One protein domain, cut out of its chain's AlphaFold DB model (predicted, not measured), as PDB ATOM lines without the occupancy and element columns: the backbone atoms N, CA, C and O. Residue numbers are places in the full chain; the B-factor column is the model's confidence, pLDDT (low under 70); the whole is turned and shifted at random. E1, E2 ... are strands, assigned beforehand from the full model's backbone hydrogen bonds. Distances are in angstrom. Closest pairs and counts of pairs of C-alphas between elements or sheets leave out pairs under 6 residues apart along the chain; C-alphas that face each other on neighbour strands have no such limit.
ATOM      1  N   SER A 605     380.454 109.092 106.716       94.12
ATOM      2  CA  SER A 605     380.973 108.807 105.387       94.12
ATOM      3  C   SER A 605     379.978 108.006 104.559       94.12
ATOM      4  O   SER A 605     379.239 107.181 105.089       94.12
ATOM      5  N   SER A 606     379.964 108.252 103.253       95.25
ATOM      6  CA  SER A 606     379.105 107.568 102.291       95.25
ATOM      7  C   SER A 606     379.935 107.120 101.098       95.25
ATOM      8  O   SER A 606     380.462 107.946 100.349       95.25
ATOM      9  N   GLN A 607     380.053 105.809 100.911       96.94
ATOM     10  CA  GLN A 607     380.654 105.208  99.730       96.94
ATOM     11  C   GLN A 607     379.552 104.797  98.753       96.94
ATOM     12  O   GLN A 607     378.678 104.017  99.104       96.94
ATOM     13  N   LYS A 608     379.594 105.269  97.508       97.19
ATOM     14  CA  LYS A 608     378.666 104.892  96.432       97.19
ATOM     15  C   LYS A 608     379.411 104.168  95.330       97.19
ATOM     16  O   LYS A 608     380.465 104.626  94.891       97.19
ATOM     17  N   THR A 609     378.813 103.094  94.843       96.56
ATOM     18  CA  THR A 609     379.361 102.269  93.771       96.56
ATOM     19  C   THR A 609     378.296 102.047  92.710       96.56
ATOM     20  O   THR A 609     377.137 101.785  93.028       96.56
ATOM     21  N   ASN A 610     378.674 102.135  91.438       95.38
ATOM     22  CA  ASN A 610     377.766 101.805  90.345       95.38
ATOM     23  C   ASN A 610     378.445 100.914  89.307       95.38
ATOM     24  O   ASN A 610     379.669 100.889  89.187       95.38
ATOM     25  N   TYR A 611     377.621 100.207  88.543       95.19
ATOM     26  CA  TYR A 611     378.033  99.225  87.553       95.19
ATOM     27  C   TYR A 611     377.238  99.406  86.265       95.19
ATOM     28  O   TYR A 611     376.028  99.661  86.305       95.19
ATOM     29  N   ASP A 612     377.910  99.218  85.140       93.75
ATOM     30  CA  ASP A 612     377.307  99.013  83.832       93.75
ATOM     31  C   ASP A 612     377.193  97.517  83.541       93.75
ATOM     32  O   ASP A 612     377.911  96.699  84.122       93.75
ATOM     33  N   THR A 613     376.250  97.159  82.676       91.69
ATOM     34  CA  THR A 613     375.925  95.767  82.364       91.69
ATOM     35  C   THR A 613     375.786  95.541  80.863       91.69
ATOM     36  O   THR A 613     374.679  95.221  80.411       91.69
ATOM     37  N   PRO A 614     376.854  95.744  80.065       89.81
ATOM     38  CA  PRO A 614     376.794  95.481  78.638       89.81
ATOM     39  C   PRO A 614     376.491  94.002  78.376       89.81
ATOM     40  O   PRO A 614     377.018  93.103  79.038       89.81
ATOM     41  N   LEU A 615     375.610  93.780  77.403       86.69
ATOM     42  CA  LEU A 615     375.174  92.468  76.946       86.69
ATOM     43  C   LEU A 615     375.960  92.089  75.691       86.69
ATOM     44  O   LEU A 615     375.950  92.825  74.704       86.69
ATOM     45  N   SER A 616     376.575  90.913  75.706       83.38
ATOM     46  CA  SER A 616     377.106  90.250  74.520       83.38
ATOM     47  C   SER A 616     376.367  88.928  74.299       83.38
ATOM     48  O   SER A 616     375.882  88.306  75.241       83.38
ATOM     49  N   GLN A 617     376.229  88.502  73.044       81.12
ATOM     50  CA  GLN A 617     375.646  87.201  72.715       81.12
ATOM     51  C   GLN A 617     376.732  86.279  72.187       81.12
ATOM     52  O   GLN A 617     377.394  86.594  71.198       81.12
ATOM     53  N   GLN A 618     376.897  85.122  72.823       76.19
ATOM     54  CA  GLN A 618     377.806  84.080  72.356       76.19
ATOM     55  C   GLN A 618     377.089  82.737  72.367       76.19
ATOM     56  O   GLN A 618     376.484  82.351  73.361       76.19
ATOM     57  N   ASN A 619     377.140  82.025  71.238       77.12
ATOM     58  CA  ASN A 619     376.552  80.690  71.072       77.12
ATOM     59  C   ASN A 619     375.061  80.584  71.464       77.12
ATOM     60  O   ASN A 619     374.604  79.528  71.891       77.12
ATOM     61  N   GLY A 620     374.293  81.669  71.305       78.38
ATOM     62  CA  GLY A 620     372.872  81.718  71.670       78.38
ATOM     63  C   GLY A 620     372.598  81.962  73.159       78.38
ATOM     64  O   GLY A 620     371.436  81.947  73.559       78.38
ATOM     65  N   CYS A 621     373.633  82.208  73.966       72.44
ATOM     66  CA  CYS A 621     373.519  82.628  75.358       72.44
ATOM     67  C   CYS A 621     373.752  84.138  75.493       72.44
ATOM     68  O   CYS A 621     374.675  84.692  74.888       72.44
ATOM     69  N   ASP A 622     372.934  84.781  76.325       82.94
ATOM     70  CA  ASP A 622     373.123  86.163  76.756       82.94
ATOM     71  C   ASP A 622     374.197  86.211  77.856       82.94
ATOM     72  O   ASP A 622     374.027  85.628  78.929       82.94
ATOM     73  N   ILE A 623     375.301  86.907  77.596       81.81
ATOM     74  CA  ILE A 623     376.407  87.113  78.533       81.81
ATOM     75  C   ILE A 623     376.389  88.570  78.991       81.81
ATOM     76  O   ILE A 623     376.555  89.494  78.196       81.81
ATOM     77  N   TYR A 624     376.207  88.778  80.292       85.81
ATOM     78  CA  TYR A 624     376.277  90.098  80.912       85.81
ATOM     79  C   TYR A 624     377.654  90.295  81.539       85.81
ATOM     80  O   TYR A 624     378.045  89.531  82.421       85.81
ATOM     81  N   HIS A 625     378.367  91.343  81.137       86.00
ATOM     82  CA  HIS A 625     379.569  91.779  81.849       86.00
ATOM     83  C   HIS A 625     379.164  92.789  82.912       86.00
ATOM     84  O   HIS A 625     378.441  93.726  82.600       86.00
ATOM     85  N   VAL A 626     379.605  92.629  84.159       91.00
ATOM     86  CA  VAL A 626     379.286  93.585  85.229       91.00
ATOM     87  C   VAL A 626     380.494  94.476  85.482       91.00
ATOM     88  O   VAL A 626     381.378  94.159  86.276       91.00
ATOM     89  N   ASN A 627     380.531  95.599  84.770       92.75
ATOM     90  CA  ASN A 627     381.676  96.501  84.722       92.75
ATOM     91  C   ASN A 627     381.495  97.635  85.732       92.75
ATOM     92  O   ASN A 627     380.506  98.363  85.694       92.75
ATOM     93  N   LYS A 628     382.442  97.807  86.651       94.62
ATOM     94  CA  LYS A 628     382.363  98.829  87.699       94.62
ATOM     95  C   LYS A 628     382.566 100.223  87.110       94.62
ATOM     96  O   LYS A 628     383.653 100.542  86.674       94.62
ATOM     97  N   LEU A 629     381.558 101.090  87.129       95.56
ATOM     98  CA  LEU A 629     381.672 102.438  86.557       95.56
ATOM     99  C   LEU A 629     382.478 103.381  87.445       95.56
ATOM    100  O   LEU A 629     383.327 104.125  86.954       95.56
ATOM    101  N   PHE A 630     382.187 103.376  88.745       97.06
ATOM    102  CA  PHE A 630     382.893 104.215  89.702       97.06
ATOM    103  C   PHE A 630     382.759 103.726  91.145       97.06
ATOM    104  O   PHE A 630     381.802 103.028  91.486       97.06
ATOM    105  N   ASP A 631     383.692 104.188  91.975       96.38
ATOM    106  CA  ASP A 631     383.613 104.267  93.431       96.38
ATOM    107  C   ASP A 631     383.722 105.726  93.857       96.38
ATOM    108  O   ASP A 631     384.666 106.413  93.466       96.38
ATOM    109  N   LYS A 632     382.798 106.193  94.691       96.94
ATOM    110  CA  LYS A 632     382.826 107.539  95.260       96.94
ATOM    111  C   LYS A 632     382.737 107.457  96.774       96.94
ATOM    112  O   LYS A 632     381.715 107.005  97.266       96.94
ATOM    113  N   LEU A 633     383.745 107.932  97.497       96.00
ATOM    114  CA  LEU A 633     383.706 108.111  98.947       96.00
ATOM    115  C   LEU A 633     383.535 109.596  99.273       96.00
ATOM    116  O   LEU A 633     384.340 110.423  98.851       96.00
ATOM    117  N   GLU A 634     382.498 109.925 100.028       94.62
ATOM    118  CA  GLU A 634     382.224 111.261 100.556       94.62
ATOM    119  C   GLU A 634     382.351 111.198 102.080       94.62
ATOM    120  O   GLU A 634     381.841 110.265 102.692       94.62
ATOM    121  N   THR A 635     383.038 112.157 102.697       92.31
ATOM    122  CA  THR A 635     383.201 112.223 104.160       92.31
ATOM    123  C   THR A 635     382.740 113.574 104.683       92.31
ATOM    124  O   THR A 635     383.015 114.611 104.069       92.31
ATOM    125  N   GLU A 636     382.049 113.562 105.818       81.62
ATOM    126  CA  GLU A 636     381.698 114.776 106.546       81.62
ATOM    127  C   GLU A 636     382.885 115.324 107.354       81.62
ATOM    128  O   GLU A 636     383.820 114.608 107.712       81.62
ATOM    129  N   GLY A 637     382.860 116.635 107.613       71.38
ATOM    130  CA  GLY A 637     383.896 117.370 108.345       71.38
ATOM    131  C   GLY A 637     384.285 118.689 107.669       71.38
ATOM    132  O   GLY A 637     383.846 118.988 106.559       71.38
ATOM    133  N   GLU A 638     385.146 119.481 108.319       68.62
ATOM    134  CA  GLU A 638     385.551 120.826 107.853       68.62
ATOM    135  C   GLU A 638     386.174 120.844 106.447       68.62
ATOM    136  O   GLU A 638     386.108 121.848 105.736       68.62
ATOM    137  N   GLN A 639     386.794 119.736 106.035       71.88
ATOM    138  CA  GLN A 639     387.453 119.618 104.735       71.88
ATOM    139  C   GLN A 639     386.535 119.068 103.634       71.88
ATOM    140  O   GLN A 639     386.880 119.226 102.466       71.88
ATOM    141  N   CYS A 640     385.389 118.456 103.977       81.62
ATOM    142  CA  CYS A 640     384.448 117.805 103.050       81.62
ATOM    143  C   CYS A 640     385.175 117.082 101.898       81.62
ATOM    144  O   CYS A 640     385.265 117.581 100.769       81.62
ATOM    145  N   ARG A 641     385.792 115.940 102.218       92.38
ATOM    146  CA  ARG A 641     386.649 115.205 101.282       92.38
ATOM    147  C   ARG A 641     385.804 114.274 100.417       92.38
ATOM    148  O   ARG A 641     385.015 113.483 100.939       92.38
ATOM    149  N   VAL A 642     386.017 114.348  99.105       94.44
ATOM    150  CA  VAL A 642     385.412 113.472  98.097       94.44
ATOM    151  C   VAL A 642     386.516 112.765  97.326       94.44
ATOM    152  O   VAL A 642     387.275 113.407  96.602       94.44
ATOM    153  N   GLN A 643     386.591 111.446  97.452       95.62
ATOM    154  CA  GLN A 643     387.470 110.605  96.645       95.62
ATOM    155  C   GLN A 643     386.644 109.883  95.590       95.62
ATOM    156  O   GLN A 643     385.608 109.297  95.898       95.62
ATOM    157  N   MET A 644     387.092 109.925  94.343       96.50
ATOM    158  CA  MET A 644     386.410 109.296  93.221       96.50
ATOM    159  C   MET A 644     387.398 108.437  92.445       96.50
ATOM    160  O   MET A 644     388.488 108.890  92.111       96.50
ATOM    161  N   THR A 645     387.000 107.215  92.113       97.38
ATOM    162  CA  THR A 645     387.662 106.388  91.103       97.38
ATOM    163  C   THR A 645     386.650 106.045  90.023       97.38
ATOM    164  O   THR A 645     385.583 105.537  90.343       97.38
ATOM    165  N   GLN A 646     386.962 106.308  88.759       97.56
ATOM    166  CA  GLN A 646     386.112 106.003  87.608       97.56
ATOM    167  C   GLN A 646     386.842 105.071  86.650       97.56
ATOM    168  O   GLN A 646     388.054 105.202  86.469       97.56
ATOM    169  N   PHE A 647     386.101 104.174  86.009       97.19
ATOM    170  CA  PHE A 647     386.654 103.200  85.076       97.19
ATOM    171  C   PHE A 647     385.941 103.269  83.727       97.19
ATOM    172  O   PHE A 647     384.729 103.476  83.647       97.19
ATOM    173  N   THR A 648     386.700 103.056  82.659       95.38
ATOM    174  CA  THR A 648     386.184 102.804  81.313       95.38
ATOM    175  C   THR A 648     386.722 101.478  80.805       95.38
ATOM    176  O   THR A 648     387.816 101.055  81.188       95.38
ATOM    177  N   TYR A 649     385.952 100.826  79.939       93.75
ATOM    178  CA  TYR A 649     386.217  99.462  79.501       93.75
ATOM    179  C   TYR A 649     386.223  99.349  77.979       93.75
ATOM    180  O   TYR A 649     385.567 100.140  77.299       93.75
ATOM    181  N   ASP A 650     386.965  98.373  77.461       89.44
ATOM    182  CA  ASP A 650     386.807  97.896  76.086       89.44
ATOM    183  C   ASP A 650     385.624  96.913  75.968       89.44
ATOM    184  O   ASP A 650     384.995  96.545  76.965       89.44
ATOM    185  N   ASP A 651     385.341  96.454  74.748       83.75
ATOM    186  CA  ASP A 651     384.251  95.506  74.465       83.75
ATOM    187  C   ASP A 651     384.438  94.131  75.139       83.75
ATOM    188  O   ASP A 651     383.488  93.359  75.238       83.75
ATOM    189  N   ASN A 652     385.650  93.816  75.615       81.69
ATOM    190  CA  ASN A 652     385.958  92.573  76.323       81.69
ATOM    191  C   ASN A 652     385.889  92.732  77.853       81.69
ATOM    192  O   ASN A 652     386.142  91.770  78.577       81.69
ATOM    193  N   GLY A 653     385.566  93.927  78.363       85.00
ATOM    194  CA  GLY A 653     385.534  94.217  79.798       85.00
ATOM    195  C   GLY A 653     386.908  94.501  80.415       85.00
ATOM    196  O   GLY A 653     387.036  94.487  81.640       85.00
ATOM    197  N   ASN A 654     387.938  94.792  79.614       90.06
ATOM    198  CA  ASN A 654     389.238  95.222  80.128       90.06
ATOM    199  C   ASN A 654     389.222  96.716  80.450       90.06
ATOM    200  O   ASN A 654     388.743  97.515  79.649       90.06
ATOM    201  N   VAL A 655     389.806  97.117  81.580       93.88
ATOM    202  CA  VAL A 655     389.908  98.536  81.960       93.88
ATOM    203  C   VAL A 655     390.856  99.260  80.999       93.88
ATOM    204  O   VAL A 655     392.049  98.955  80.992       93.88
ATOM    205  N   ILE A 656     390.350 100.221  80.217       95.12
ATOM    206  CA  ILE A 656     391.152 101.093  79.338       95.12
ATOM    207  C   ILE A 656     391.656 102.310  80.109       95.12
ATOM    208  O   ILE A 656     392.819 102.681  79.976       95.12
ATOM    209  N   THR A 657     390.793 102.950  80.897       95.75
ATOM    210  CA  THR A 657     391.168 104.116  81.697       95.75
ATOM    211  C   THR A 657     390.632 103.961  83.107       95.75
ATOM    212  O   THR A 657     389.446 103.709  83.306       95.75
ATOM    213  N   LYS A 658     391.502 104.181  84.089       96.81
ATOM    214  CA  LYS A 658     391.144 104.382  85.489       96.81
ATOM    215  C   LYS A 658     391.522 105.805  85.880       96.81
ATOM    216  O   LYS A 658     392.696 106.166  85.900       96.81
ATOM    217  N   TYR A 659     390.518 106.617  86.173       96.94
ATOM    218  CA  TYR A 659     390.687 107.981  86.658       96.94
ATOM    219  C   TYR A 659     390.478 108.011  88.166       96.94
ATOM    220  O   TYR A 659     389.476 107.493  88.650       96.94
ATOM    221  N   VAL A 660     391.404 108.613  88.903       96.94
ATOM    222  CA  VAL A 660     391.296 108.818  90.350       96.94
ATOM    223  C   VAL A 660     391.359 110.311  90.619       96.94
ATOM    224  O   VAL A 660     392.257 110.970  90.100       96.94
ATOM    225  N   SER A 661     390.456 110.834  91.445       96.25
ATOM    226  CA  SER A 661     390.526 112.202  91.944       96.25
ATOM    227  C   SER A 661     390.208 112.307  93.425       96.25
ATOM    228  O   SER A 661     389.462 111.509  93.996       96.25
ATOM    229  N   GLU A 662     390.772 113.335  94.044       95.62
ATOM    230  CA  GLU A 662     390.443 113.752  95.393       95.62
ATOM    231  C   GLU A 662     390.132 115.243  95.405       95.62
ATOM    232  O   GLU A 662     390.948 116.069  94.989       95.62
ATOM    233  N   HIS A 663     388.950 115.572  95.913       93.75
ATOM    234  CA  HIS A 663     388.515 116.936  96.139       93.75
ATOM    235  C   HIS A 663     388.417 117.203  97.639       93.75
ATOM    236  O   HIS A 663     387.873 116.385  98.378       93.75
ATOM    237  N   GLN A 664     388.894 118.363  98.079       92.50
ATOM    238  CA  GLN A 664     388.681 118.887  99.429       92.50
ATOM    239  C   GLN A 664     388.132 120.305  99.296       92.50
ATOM    240  O   GLN A 664     388.642 121.096  98.502       92.50
ATOM    241  N   GLN A 665     387.035 120.608  99.991       87.44
ATOM    242  CA  GLN A 665     386.330 121.897  99.898       87.44
ATOM    243  C   GLN A 665     386.001 122.309  98.443       87.44
ATOM    244  O   GLN A 665     386.021 123.484  98.079       87.44
ATOM    245  N   GLY A 666     385.728 121.321  97.582       84.56
ATOM    246  CA  GLY A 666     385.457 121.516  96.154       84.56
ATOM    247  C   GLY A 666     386.691 121.739  95.266       84.56
ATOM    248  O   GLY A 666     386.544 121.769  94.044       84.56
ATOM    249  N   GLN A 667     387.898 121.845  95.828       90.50
ATOM    250  CA  GLN A 667     389.149 121.969  95.074       90.50
ATOM    251  C   GLN A 667     389.789 120.604  94.826       90.50
ATOM    252  O   GLN A 667     389.819 119.769  95.722       90.50
ATOM    253  N   ILE A 668     390.323 120.387  93.620       91.31
ATOM    254  CA  ILE A 668     391.077 119.171  93.283       91.31
ATOM    255  C   ILE A 668     392.442 119.245  93.968       91.31
ATOM    256  O   ILE A 668     393.245 120.119  93.647       91.31
ATOM    257  N   ILE A 669     392.699 118.317  94.886       94.00
ATOM    258  CA  ILE A 669     393.992 118.171  95.570       94.00
ATOM    259  C   ILE A 669     394.859 117.130  94.862       94.00
ATOM    260  O   ILE A 669     396.080 117.255  94.818       94.00
ATOM    261  N   PHE A 670     394.227 116.116  94.272       93.12
ATOM    262  CA  PHE A 670     394.910 115.051  93.553       93.12
ATOM    263  C   PHE A 670     394.076 114.581  92.365       93.12
ATOM    264  O   PHE A 670     392.850 114.492  92.453       93.12
ATOM    265  N   GLN A 671     394.753 114.253  91.267       95.31
ATOM    266  CA  GLN A 671     394.157 113.573  90.127       95.31
ATOM    267  C   GLN A 671     395.203 112.752  89.371       95.31
ATOM    268  O   GLN A 671     396.351 113.176  89.227       95.31
ATOM    269  N   SER A 672     394.796 111.592  88.865       95.88
ATOM    270  CA  SER A 672     395.644 110.734  88.039       95.88
ATOM    271  C   SER A 672     394.824 109.897  87.066       95.88
ATOM    272  O   SER A 672     393.695 109.511  87.371       95.88
ATOM    273  N   TRP A 673     395.428 109.563  85.931       96.94
ATOM    274  CA  TRP A 673     394.880 108.695  84.900       96.94
ATOM    275  C   TRP A 673     395.826 107.528  84.662       96.94
ATOM    276  O   TRP A 673     396.968 107.719  84.249       96.94
ATOM    277  N   GLU A 674     395.335 106.319  84.886       96.56
ATOM    278  CA  GLU A 674     395.980 105.086  84.460       96.56
ATOM    279  C   GLU A 674     395.339 104.635  83.147       96.56
ATOM    280  O   GLU A 674     394.139 104.375  83.096       96.56
ATOM    281  N   ASN A 675     396.118 104.599  82.070       96.56
ATOM    282  CA  ASN A 675     395.676 104.190  80.743       96.56
ATOM    283  C   ASN A 675     396.329 102.863  80.356       96.56
ATOM    284  O   ASN A 675     397.553 102.729  80.428       96.56
ATOM    285  N   CYS A 676     395.523 101.918  79.887       95.94
ATOM    286  CA  CYS A 676     395.947 100.582  79.500       95.94
ATOM    287  C   CYS A 676     395.566 100.286  78.048       95.94
ATOM    288  O   CYS A 676     394.554 100.767  77.537       95.94
ATOM    289  N   SER A 677     396.365  99.454  77.384       95.44
ATOM    290  CA  SER A 677     396.025  98.881  76.080       95.44
ATOM    291  C   SER A 677     396.193  97.375  76.095       95.44
ATOM    292  O   SER A 677     397.059  96.844  76.788       95.44
ATOM    293  N   TYR A 678     395.400  96.695  75.271       94.62
ATOM    294  CA  TYR A 678     395.375  95.241  75.173       94.62
ATOM    295  C   TYR A 678     395.491  94.802  73.714       94.62
ATOM    296  O   TYR A 678     395.286  95.588  72.788       94.62
ATOM    297  N   THR A 679     395.863  93.548  73.498       92.00
ATOM    298  CA  THR A 679     395.895  92.911  72.184       92.00
ATOM    299  C   THR A 679     395.363  91.486  72.272       92.00
ATOM    300  O   THR A 679     395.144  90.960  73.365       92.00
ATOM    301  N   SER A 680     395.182  90.868  71.107       87.88
ATOM    302  CA  SER A 680     394.787  89.472  70.991       87.88
ATOM    303  C   SER A 680     395.759  88.731  70.081       87.88
ATOM    304  O   SER A 680     396.057  89.193  68.979       87.88
ATOM    305  N   ILE A 681     396.248  87.573  70.520       84.62
ATOM    306  CA  ILE A 681     397.210  86.750  69.775       84.62
ATOM    307  C   ILE A 681     396.663  85.328  69.703       84.62
ATOM    308  O   ILE A 681     396.436  84.698  70.726       84.62
ATOM    309  N   ARG A 682     396.440  84.808  68.488       80.94
ATOM    310  CA  ARG A 682     395.934  83.438  68.251       80.94
ATOM    311  C   ARG A 682     394.667  83.070  69.043       80.94
ATOM    312  O   ARG A 682     394.526  81.949  69.508       80.94
ATOM    313  N   GLY A 683     393.739  84.015  69.173       73.12
ATOM    314  CA  GLY A 683     392.489  83.808  69.912       73.12
ATOM    315  C   GLY A 683     392.600  84.058  71.416       73.12
ATOM    316  O   GLY A 683     391.565  84.209  72.053       73.12
ATOM    317  N   ILE A 684     393.815  84.210  71.958       75.88
ATOM    318  CA  ILE A 684     394.021  84.673  73.330       75.88
ATOM    319  C   ILE A 684     393.762  86.175  73.381       75.88
ATOM    320  O   ILE A 684     394.504  86.936  72.758       75.88
ATOM    321  N   THR A 685     392.705  86.597  74.072       82.31
ATOM    322  CA  THR A 685     392.292  88.006  74.200       82.31
ATOM    323  C   THR A 685     392.842  88.644  75.480       82.31
ATOM    324  O   THR A 685     393.458  87.978  76.311       82.31
ATOM    325  N   SER A 686     392.663  89.961  75.629       86.44
ATOM    326  CA  SER A 686     392.986  90.703  76.861       86.44
ATOM    327  C   SER A 686     394.467  90.685  77.281       86.44
ATOM    328  O   SER A 686     394.792  90.884  78.450       86.44
ATOM    329  N   LEU A 687     395.398  90.506  76.337       87.69
ATOM    330  CA  LEU A 687     396.837  90.580  76.618       87.69
ATOM    331  C   LEU A 687     397.271  92.041  76.752       87.69
ATOM    332  O   LEU A 687     397.318  92.767  75.759       87.69
ATOM    333  N   MET A 688     397.592  92.485  77.966       93.81
ATOM    334  CA  MET A 688     397.973  93.874  78.242       93.81
ATOM    335  C   MET A 688     399.280  94.245  77.539       93.81
ATOM    336  O   MET A 688     400.329  93.718  77.867       93.81
ATOM    337  N   THR A 689     399.251  95.189  76.602       94.75
ATOM    338  CA  THR A 689     400.431  95.650  75.851       94.75
ATOM    339  C   THR A 689     401.104  96.862  76.478       94.75
ATOM    340  O   THR A 689     402.317  97.030  76.343       94.75
ATOM    341  N   ALA A 690     400.348  97.700  77.184       95.38
ATOM    342  CA  ALA A 690     400.894  98.851  77.883       95.38
ATOM    343  C   ALA A 690     400.012  99.274  79.060       95.38
ATOM    344  O   ALA A 690     398.801  99.070  79.035       95.38
ATOM    345  N   MET A 691     400.637  99.901  80.055       96.12
ATOM    346  CA  MET A 691     400.000 100.518  81.218       96.12
ATOM    347  C   MET A 691     400.763 101.795  81.567       96.12
ATOM    348  O   MET A 691     401.984 101.752  81.717       96.12
ATOM    349  N   LYS A 692     400.074 102.930  81.677       95.38
ATOM    350  CA  LYS A 692     400.669 104.243  81.951       95.38
ATOM    351  C   LYS A 692     399.890 104.976  83.031       95.38
ATOM    352  O   LYS A 692     398.726 105.278  82.793       95.38
ATOM    353  N   LEU A 693     400.541 105.360  84.124       95.19
ATOM    354  CA  LEU A 693     400.001 106.287  85.118       95.19
ATOM    355  C   LEU A 693     400.498 107.709  84.842       95.19
ATOM    356  O   LEU A 693     401.702 107.936  84.728       95.19
ATOM    357  N   SER A 694     399.585 108.672  84.770       94.06
ATOM    358  CA  SER A 694     399.893 110.074  84.480       94.06
ATOM    359  C   SER A 694     399.087 111.030  85.350       94.06
ATOM    360  O   SER A 694     397.923 110.769  85.642       94.06
ATOM    361  N   SER A 695     399.668 112.171  85.715       92.56
ATOM    362  CA  SER A 695     398.940 113.279  86.347       92.56
ATOM    363  C   SER A 695     398.320 114.239  85.320       92.56
ATOM    364  O   SER A 695     397.834 115.308  85.693       92.56
ATOM    365  N   VAL A 696     398.375 113.908  84.023       91.06
ATOM    366  CA  VAL A 696     397.894 114.747  82.918       91.06
ATOM    367  C   VAL A 696     396.919 113.956  82.041       91.06
ATOM    368  O   VAL A 696     397.304 112.994  81.383       91.06
ATOM    369  N   GLU A 697     395.661 114.396  81.967       90.88
ATOM    370  CA  GLU A 697     394.592 113.694  81.229       90.88
ATOM    371  C   GLU A 697     394.923 113.423  79.753       90.88
ATOM    372  O   GLU A 697     394.537 112.400  79.176       90.88
ATOM    373  N   THR A 698     395.611 114.365  79.111       92.19
ATOM    374  CA  THR A 698     395.904 114.313  77.676       92.19
ATOM    375  C   THR A 698     397.049 113.358  77.330       92.19
ATOM    376  O   THR A 698     397.213 113.032  76.151       92.19
ATOM    377  N   ASN A 699     397.794 112.838  78.314       91.56
ATOM    378  CA  ASN A 699     398.892 111.883  78.116       91.56
ATOM    379  C   ASN A 699     398.377 110.454  77.846       91.56
ATOM    380  O   ASN A 699     398.695 109.493  78.543       91.56
ATOM    381  N   ARG A 700     397.585 110.294  76.782       88.94
ATOM    382  CA  ARG A 700     396.985 109.009  76.374       88.94
ATOM    383  C   ARG A 700     397.860 108.197  75.414       88.94
ATOM    384  O   ARG A 700     397.480 107.107  75.002       88.94
ATOM    385  N   ASN A 701     399.023 108.720  75.015       90.81
ATOM    386  CA  ASN A 701     399.905 108.033  74.076       90.81
ATOM    387  C   ASN A 701     400.682 106.898  74.767       90.81
ATOM    388  O   ASN A 701     401.678 107.143  75.443       90.81
ATOM    389  N   LEU A 702     400.283 105.649  74.525       91.81
ATOM    390  CA  LEU A 702     400.890 104.439  75.102       91.81
ATOM    391  C   LEU A 702     402.118 103.913  74.331       91.81
ATOM    392  O   LEU A 702     402.447 102.729  74.399       91.81
ATOM    393  N   THR A 703     402.817 104.781  73.592       90.62
ATOM    394  CA  THR A 703     404.060 104.431  72.870       90.62
ATOM    395  C   THR A 703     405.320 105.089  73.433       90.62
ATOM    396  O   THR A 703     406.423 104.672  73.088       90.62
ATOM    397  N   ALA A 704     405.182 106.091  74.306       90.06
ATOM    398  CA  ALA A 704     406.303 106.849  74.854       90.06
ATOM    399  C   ALA A 704     406.002 107.358  76.269       90.06
ATOM    400  O   ALA A 704     404.850 107.649  76.583       90.06
ATOM    401  N   PHE A 705     407.044 107.519  77.086       90.94
ATOM    402  CA  PHE A 705     406.981 108.217  78.374       90.94
ATOM    403  C   PHE A 705     407.011 109.738  78.147       90.94
ATOM    404  O   PHE A 705     407.861 110.228  77.400       90.94
ATOM    405  N   GLN A 706     406.067 110.476  78.730       92.75
ATOM    406  CA  GLN A 706     405.854 111.914  78.522       92.75
ATOM    407  C   GLN A 706     406.019 112.693  79.835       92.75
ATOM    408  O   GLN A 706     405.945 112.132  80.923       92.75
ATOM    409  N   GLN A 707     406.225 114.010  79.751       88.81
ATOM    410  CA  GLN A 707     406.263 114.859  80.943       88.81
ATOM    411  C   GLN A 707     404.914 114.811  81.681       88.81
ATOM    412  O   GLN A 707     403.866 114.991  81.057       88.81
ATOM    413  N   GLY A 708     404.954 114.591  82.999       87.75
ATOM    414  CA  GLY A 708     403.766 114.394  83.840       87.75
ATOM    415  C   GLY A 708     403.314 112.933  83.961       87.75
ATOM    416  O   GLY A 708     402.351 112.660  84.674       87.75
ATOM    417  N   ASP A 709     403.989 111.996  83.286       91.56
ATOM    418  CA  ASP A 709     403.815 110.565  83.538       91.56
ATOM    419  C   ASP A 709     404.589 110.156  84.795       91.56
ATOM    420  O   ASP A 709     405.747 110.533  84.951       91.56
ATOM    421  N   VAL A 710     403.950 109.358  85.651       90.81
ATOM    422  CA  VAL A 710     404.532 108.820  86.891       90.81
ATOM    423  C   VAL A 710     405.190 107.470  86.623       90.81
ATOM    424  O   VAL A 710     406.334 107.192  86.980       90.81
ATOM    425  N   ASN A 711     404.469 106.593  85.924       93.12
ATOM    426  CA  ASN A 711     404.995 105.303  85.510       93.12
ATOM    427  C   ASN A 711     404.480 104.913  84.126       93.12
ATOM    428  O   ASN A 711     403.419 105.339  83.669       93.12
ATOM    429  N   PHE A 712     405.258 104.085  83.441       94.94
ATOM    430  CA  PHE A 712     404.862 103.495  82.175       94.94
ATOM    431  C   PHE A 712     405.492 102.119  82.039       94.94
ATOM    432  O   PHE A 712     406.686 101.946  82.266       94.94
ATOM    433  N   THR A 713     404.689 101.131  81.666       95.25
ATOM    434  CA  THR A 713     405.130  99.764  81.408       95.25
ATOM    435  C   THR A 713     404.635  99.322  80.040       95.25
ATOM    436  O   THR A 713     403.473  99.534  79.705       95.25
ATOM    437  N   GLN A 714     405.506  98.686  79.258       96.00
ATOM    438  CA  GLN A 714     405.155  98.031  78.000       96.00
ATOM    439  C   GLN A 714     405.504  96.551  78.055       96.00
ATOM    440  O   GLN A 714     406.584  96.175  78.518       96.00
ATOM    441  N   TYR A 715     404.609  95.736  77.513       94.50
ATOM    442  CA  TYR A 715     404.727  94.291  77.429       94.50
ATOM    443  C   TYR A 715     404.795  93.886  75.958       94.50
ATOM    444  O   TYR A 715     404.002  94.341  75.134       94.50
ATOM    445  N   THR A 716     405.757  93.038  75.615       93.38
ATOM    446  CA  THR A 716     405.835  92.421  74.286       93.38
ATOM    447  C   THR A 716     405.687  90.921  74.434       93.38
ATOM    448  O   THR A 716     406.410  90.304  75.216       93.38
ATOM    449  N   TYR A 717     404.762  90.353  73.670       89.69
ATOM    450  CA  TYR A 717     404.465  88.928  73.660       89.69
ATOM    451  C   TYR A 717     404.964  88.282  72.373       89.69
ATOM    452  O   TYR A 717     404.957  88.903  71.307       89.69
ATOM    453  N   ASN A 718     405.328  87.008  72.464       88.56
ATOM    454  CA  ASN A 718     405.631  86.187  71.308       88.56
ATOM    455  C   ASN A 718     404.365  86.015  70.451       88.56
ATOM    456  O   ASN A 718     403.328  85.563  70.935       88.56
ATOM    457  N   SER A 719     404.448  86.318  69.158       85.62
ATOM    458  CA  SER A 719     403.293  86.268  68.248       85.62
ATOM    459  C   SER A 719     402.760  84.855  67.966       85.62
ATOM    460  O   SER A 719     401.658  84.711  67.431       85.62
ATOM    461  N   ASN A 720     403.514  83.806  68.313       80.19
ATOM    462  CA  ASN A 720     403.117  82.414  68.118       80.19
ATOM    463  C   ASN A 720     402.613  81.732  69.390       80.19
ATOM    464  O   ASN A 720     401.756  80.861  69.282       80.19
ATOM    465  N   THR A 721     403.146  82.086  70.560       77.12
ATOM    466  CA  THR A 721     402.816  81.423  71.833       77.12
ATOM    467  C   THR A 721     402.048  82.313  72.806       77.12
ATOM    468  O   THR A 721     401.599  81.810  73.825       77.12
ATOM    469  N   ALA A 722     401.919  83.618  72.528       80.06
ATOM    470  CA  ALA A 722     401.386  84.630  73.449       80.06
ATOM    471  C   ALA A 722     402.126  84.716  74.800       80.06
ATOM    472  O   ALA A 722     401.676  85.402  75.716       80.06
ATOM    473  N   LEU A 723     403.291  84.069  74.925       80.56
ATOM    474  CA  LEU A 723     404.134  84.161  76.109       80.56
ATOM    475  C   LEU A 723     404.820  85.524  76.160       80.56
ATOM    476  O   LEU A 723     405.267  86.052  75.140       80.56
ATOM    477  N   LEU A 724     404.907  86.089  77.360       86.69
ATOM    478  CA  LEU A 724     405.562  87.369  77.598       86.69
ATOM    479  C   LEU A 724     407.071  87.246  77.338       86.69
ATOM    480  O   LEU A 724     407.754  86.478  78.010       86.69
ATOM    481  N   GLU A 725     407.595  88.018  76.385       90.31
ATOM    482  CA  GLU A 725     409.020  88.018  76.032       90.31
ATOM    483  C   GLU A 725     409.784  89.134  76.738       90.31
ATOM    484  O   GLU A 725     410.880  88.916  77.250       90.31
ATOM    485  N   THR A 726     409.229  90.350  76.752       91.81
ATOM    486  CA  THR A 726     409.908  91.504  77.349       91.81
ATOM    487  C   THR A 726     408.946  92.416  78.096       91.81
ATOM    488  O   THR A 726     407.795  92.600  77.699       91.81
ATOM    489  N   VAL A 727     409.464  93.019  79.169       94.12
ATOM    490  CA  VAL A 727     408.810  94.083  79.934       94.12
ATOM    491  C   VAL A 727     409.754  95.276  79.973       94.12
ATOM    492  O   VAL A 727     410.897  95.148  80.412       94.12
ATOM    493  N   LYS A 728     409.287  96.437  79.522       92.25
ATOM    494  CA  LYS A 728     410.015  97.709  79.628       92.25
ATOM    495  C   LYS A 728     409.292  98.609  80.613       92.25
ATOM    496  O   LYS A 728     408.069  98.684  80.556       92.25
ATOM    497  N   ARG A 729     410.034  99.262  81.507       92.50
ATOM    498  CA  ARG A 729     409.488 100.116  82.568       92.50
ATOM    499  C   ARG A 729     410.190 101.468  82.569       92.50
ATOM    500  O   ARG A 729     411.410 101.522  82.442       92.50
ATOM    501  N   TRP A 730     409.411 102.524  82.746       90.94
ATOM    502  CA  TRP A 730     409.856 103.899  82.943       90.94
ATOM    503  C   TRP A 730     409.144 104.470  84.167       90.94
ATOM    504  O   TRP A 730     407.999 104.101  84.440       90.94
ATOM    505  N   SER A 731     409.819 105.356  84.889       87.12
ATOM    506  CA  SER A 731     409.260 106.064  86.039       87.12
ATOM    507  C   SER A 731     409.925 107.430  86.184       87.12
ATOM    508  O   SER A 731     411.084 107.600  85.790       87.12
ATOM    509  N   ASP A 732     409.182 108.398  86.711       80.50
ATOM    510  CA  ASP A 732     409.677 109.727  87.066       80.50
ATOM    511  C   ASP A 732     410.455 109.754  88.393       80.50
ATOM    512  O   ASP A 732     411.223 110.690  88.601       80.50
ATOM    513  N   ASP A 733     410.401 108.685  89.200       70.75
ATOM    514  CA  ASP A 733     411.203 108.472  90.424       70.75
ATOM    515  C   ASP A 733     412.707 108.231  90.155       70.75
ATOM    516  O   ASP A 733     413.440 107.657  90.965       70.75
ATOM    517  N   THR A 734     413.225 108.667  89.006       53.62
ATOM    518  CA  THR A 734     414.653 108.551  88.680       53.62
ATOM    519  C   THR A 734     415.465 109.625  89.414       53.62
ATOM    520  O   THR A 734     415.942 110.591  88.821       53.62
ATOM    521  N   GLY A 735     415.614 109.436  90.733       49.91
ATOM    522  CA  GLY A 735     416.382 110.303  91.627       49.91
ATOM    523  C   GLY A 735     416.869 109.692  92.952       49.91
ATOM    524  O   GLY A 735     417.874 110.183  93.449       49.91
ATOM    525  N   ASP A 736     416.257 108.625  93.486       39.94
ATOM    526  CA  ASP A 736     416.660 108.016  94.776       39.94
ATOM    527  C   ASP A 736     416.858 106.485  94.681       39.94
ATOM    528  O   ASP A 736     416.143 105.699  95.305       39.94
ATOM    529  N   PHE A 737     417.863 106.057  93.910       38.47
ATOM    530  CA  PHE A 737     418.502 104.740  94.064       38.47
ATOM    531  C   PHE A 737     420.023 104.859  94.063       38.47
ATOM    532  O   PHE A 737     420.568 105.485  93.122       38.47
TER     533      PHE A 737
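What this domain is: This is residues 605 to 737 of the 737 residues of an uncharacterized protein of Fusarium oxysporum f. sp. cepae (UniProt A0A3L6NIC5). A single broad, twisted sheet of eight long strands forms one flat layer, with no named helix and no second large sheet covering it. At one edge, E1 and E4 extend into the small hairpin E2 and E3, whose tip, residues 617 to 622, sticks out. The 133 printed residues hold ten strands, E1 to E10 in chain order, and the class is all strand. The large sheet runs E1 - E4 - E5 - E6 - E7 - E8 - E9 - E10, antiparallel throughout. The whole is loose, with a radius of gyration of the C-alphas of 18.2 A and spans of 58 by 49 by 23 A.

Where its parts are: The longest strand is E7, residues 667 to 681, 44.1 A from C-alpha 667 at (389.149, 121.969, 95.074) to C-alpha 681 at (397.210, 86.750, 69.775). Toward one edge come E6, residues 655 to 664, 26.8 A; E5, residues 641 to 649, 26.9 A; E4, residues 627 to 635, 25.0 A; and E1, residues 605 to 612, 24.0 A, beginning at C-alpha 605 (380.973, 108.807, 105.387). Toward the other come E8, residues 684 to 694, 28.4 A; E9, residues 709 to 717, 23.8 A; and E10, residues 724 to 731, 20.8 A, ending at C-alpha 731 (409.260, 106.064, 86.039). The small sheet is E2, residues 615 to 618, 9.9 A, and E3, residues 621 to 624, 9.7 A.

How they stand to each other: E4 to E10 form a meander, each strand the antiparallel neighbour of the one before. E6 and E7 form a hairpin at 173 degrees, with N 658 and O 674 within hydrogen-bond range at 2.8 A. E7 and E8 form a hairpin at 154 degrees, with N 675 and O 692 at 2.8 A. The hairpin E8 and E9 has N 691 and O 713 at 2.9 A, and the hairpin E9 and E10 has N 714 and O 728 at 2.9 A. On the other side of E7, the hairpin E5 and E6 has N 646 and O 659 at 2.8 A, and the hairpin E4 and E5 has N 633 and O 643 at 2.8 A. The edge strands are E1 and E10. E1 is antiparallel to E4 at 167 degrees, with N 608 and O 632 at 2.8 A. E1 runs on into E2 at 40 degrees, and E3 runs on into E4 at 23 degrees, each across a break of 2 residues. E2 and E3 form a hairpin, with N 616 and O 623 at 2.9 A. E2 is apart from E4 and E3 is apart from E5.

The domain as a whole: The two C-alphas farthest apart, those of Glu 638 and Asn 720, are 58.0 A apart. The printed part has no cut and ends at residue 737, the chain's last. The link from E8 to E9, residues 695 to 708, is long. Mean pLDDT of the printed part is 88.6; residue 638 and residues 734 to 737 are under 70.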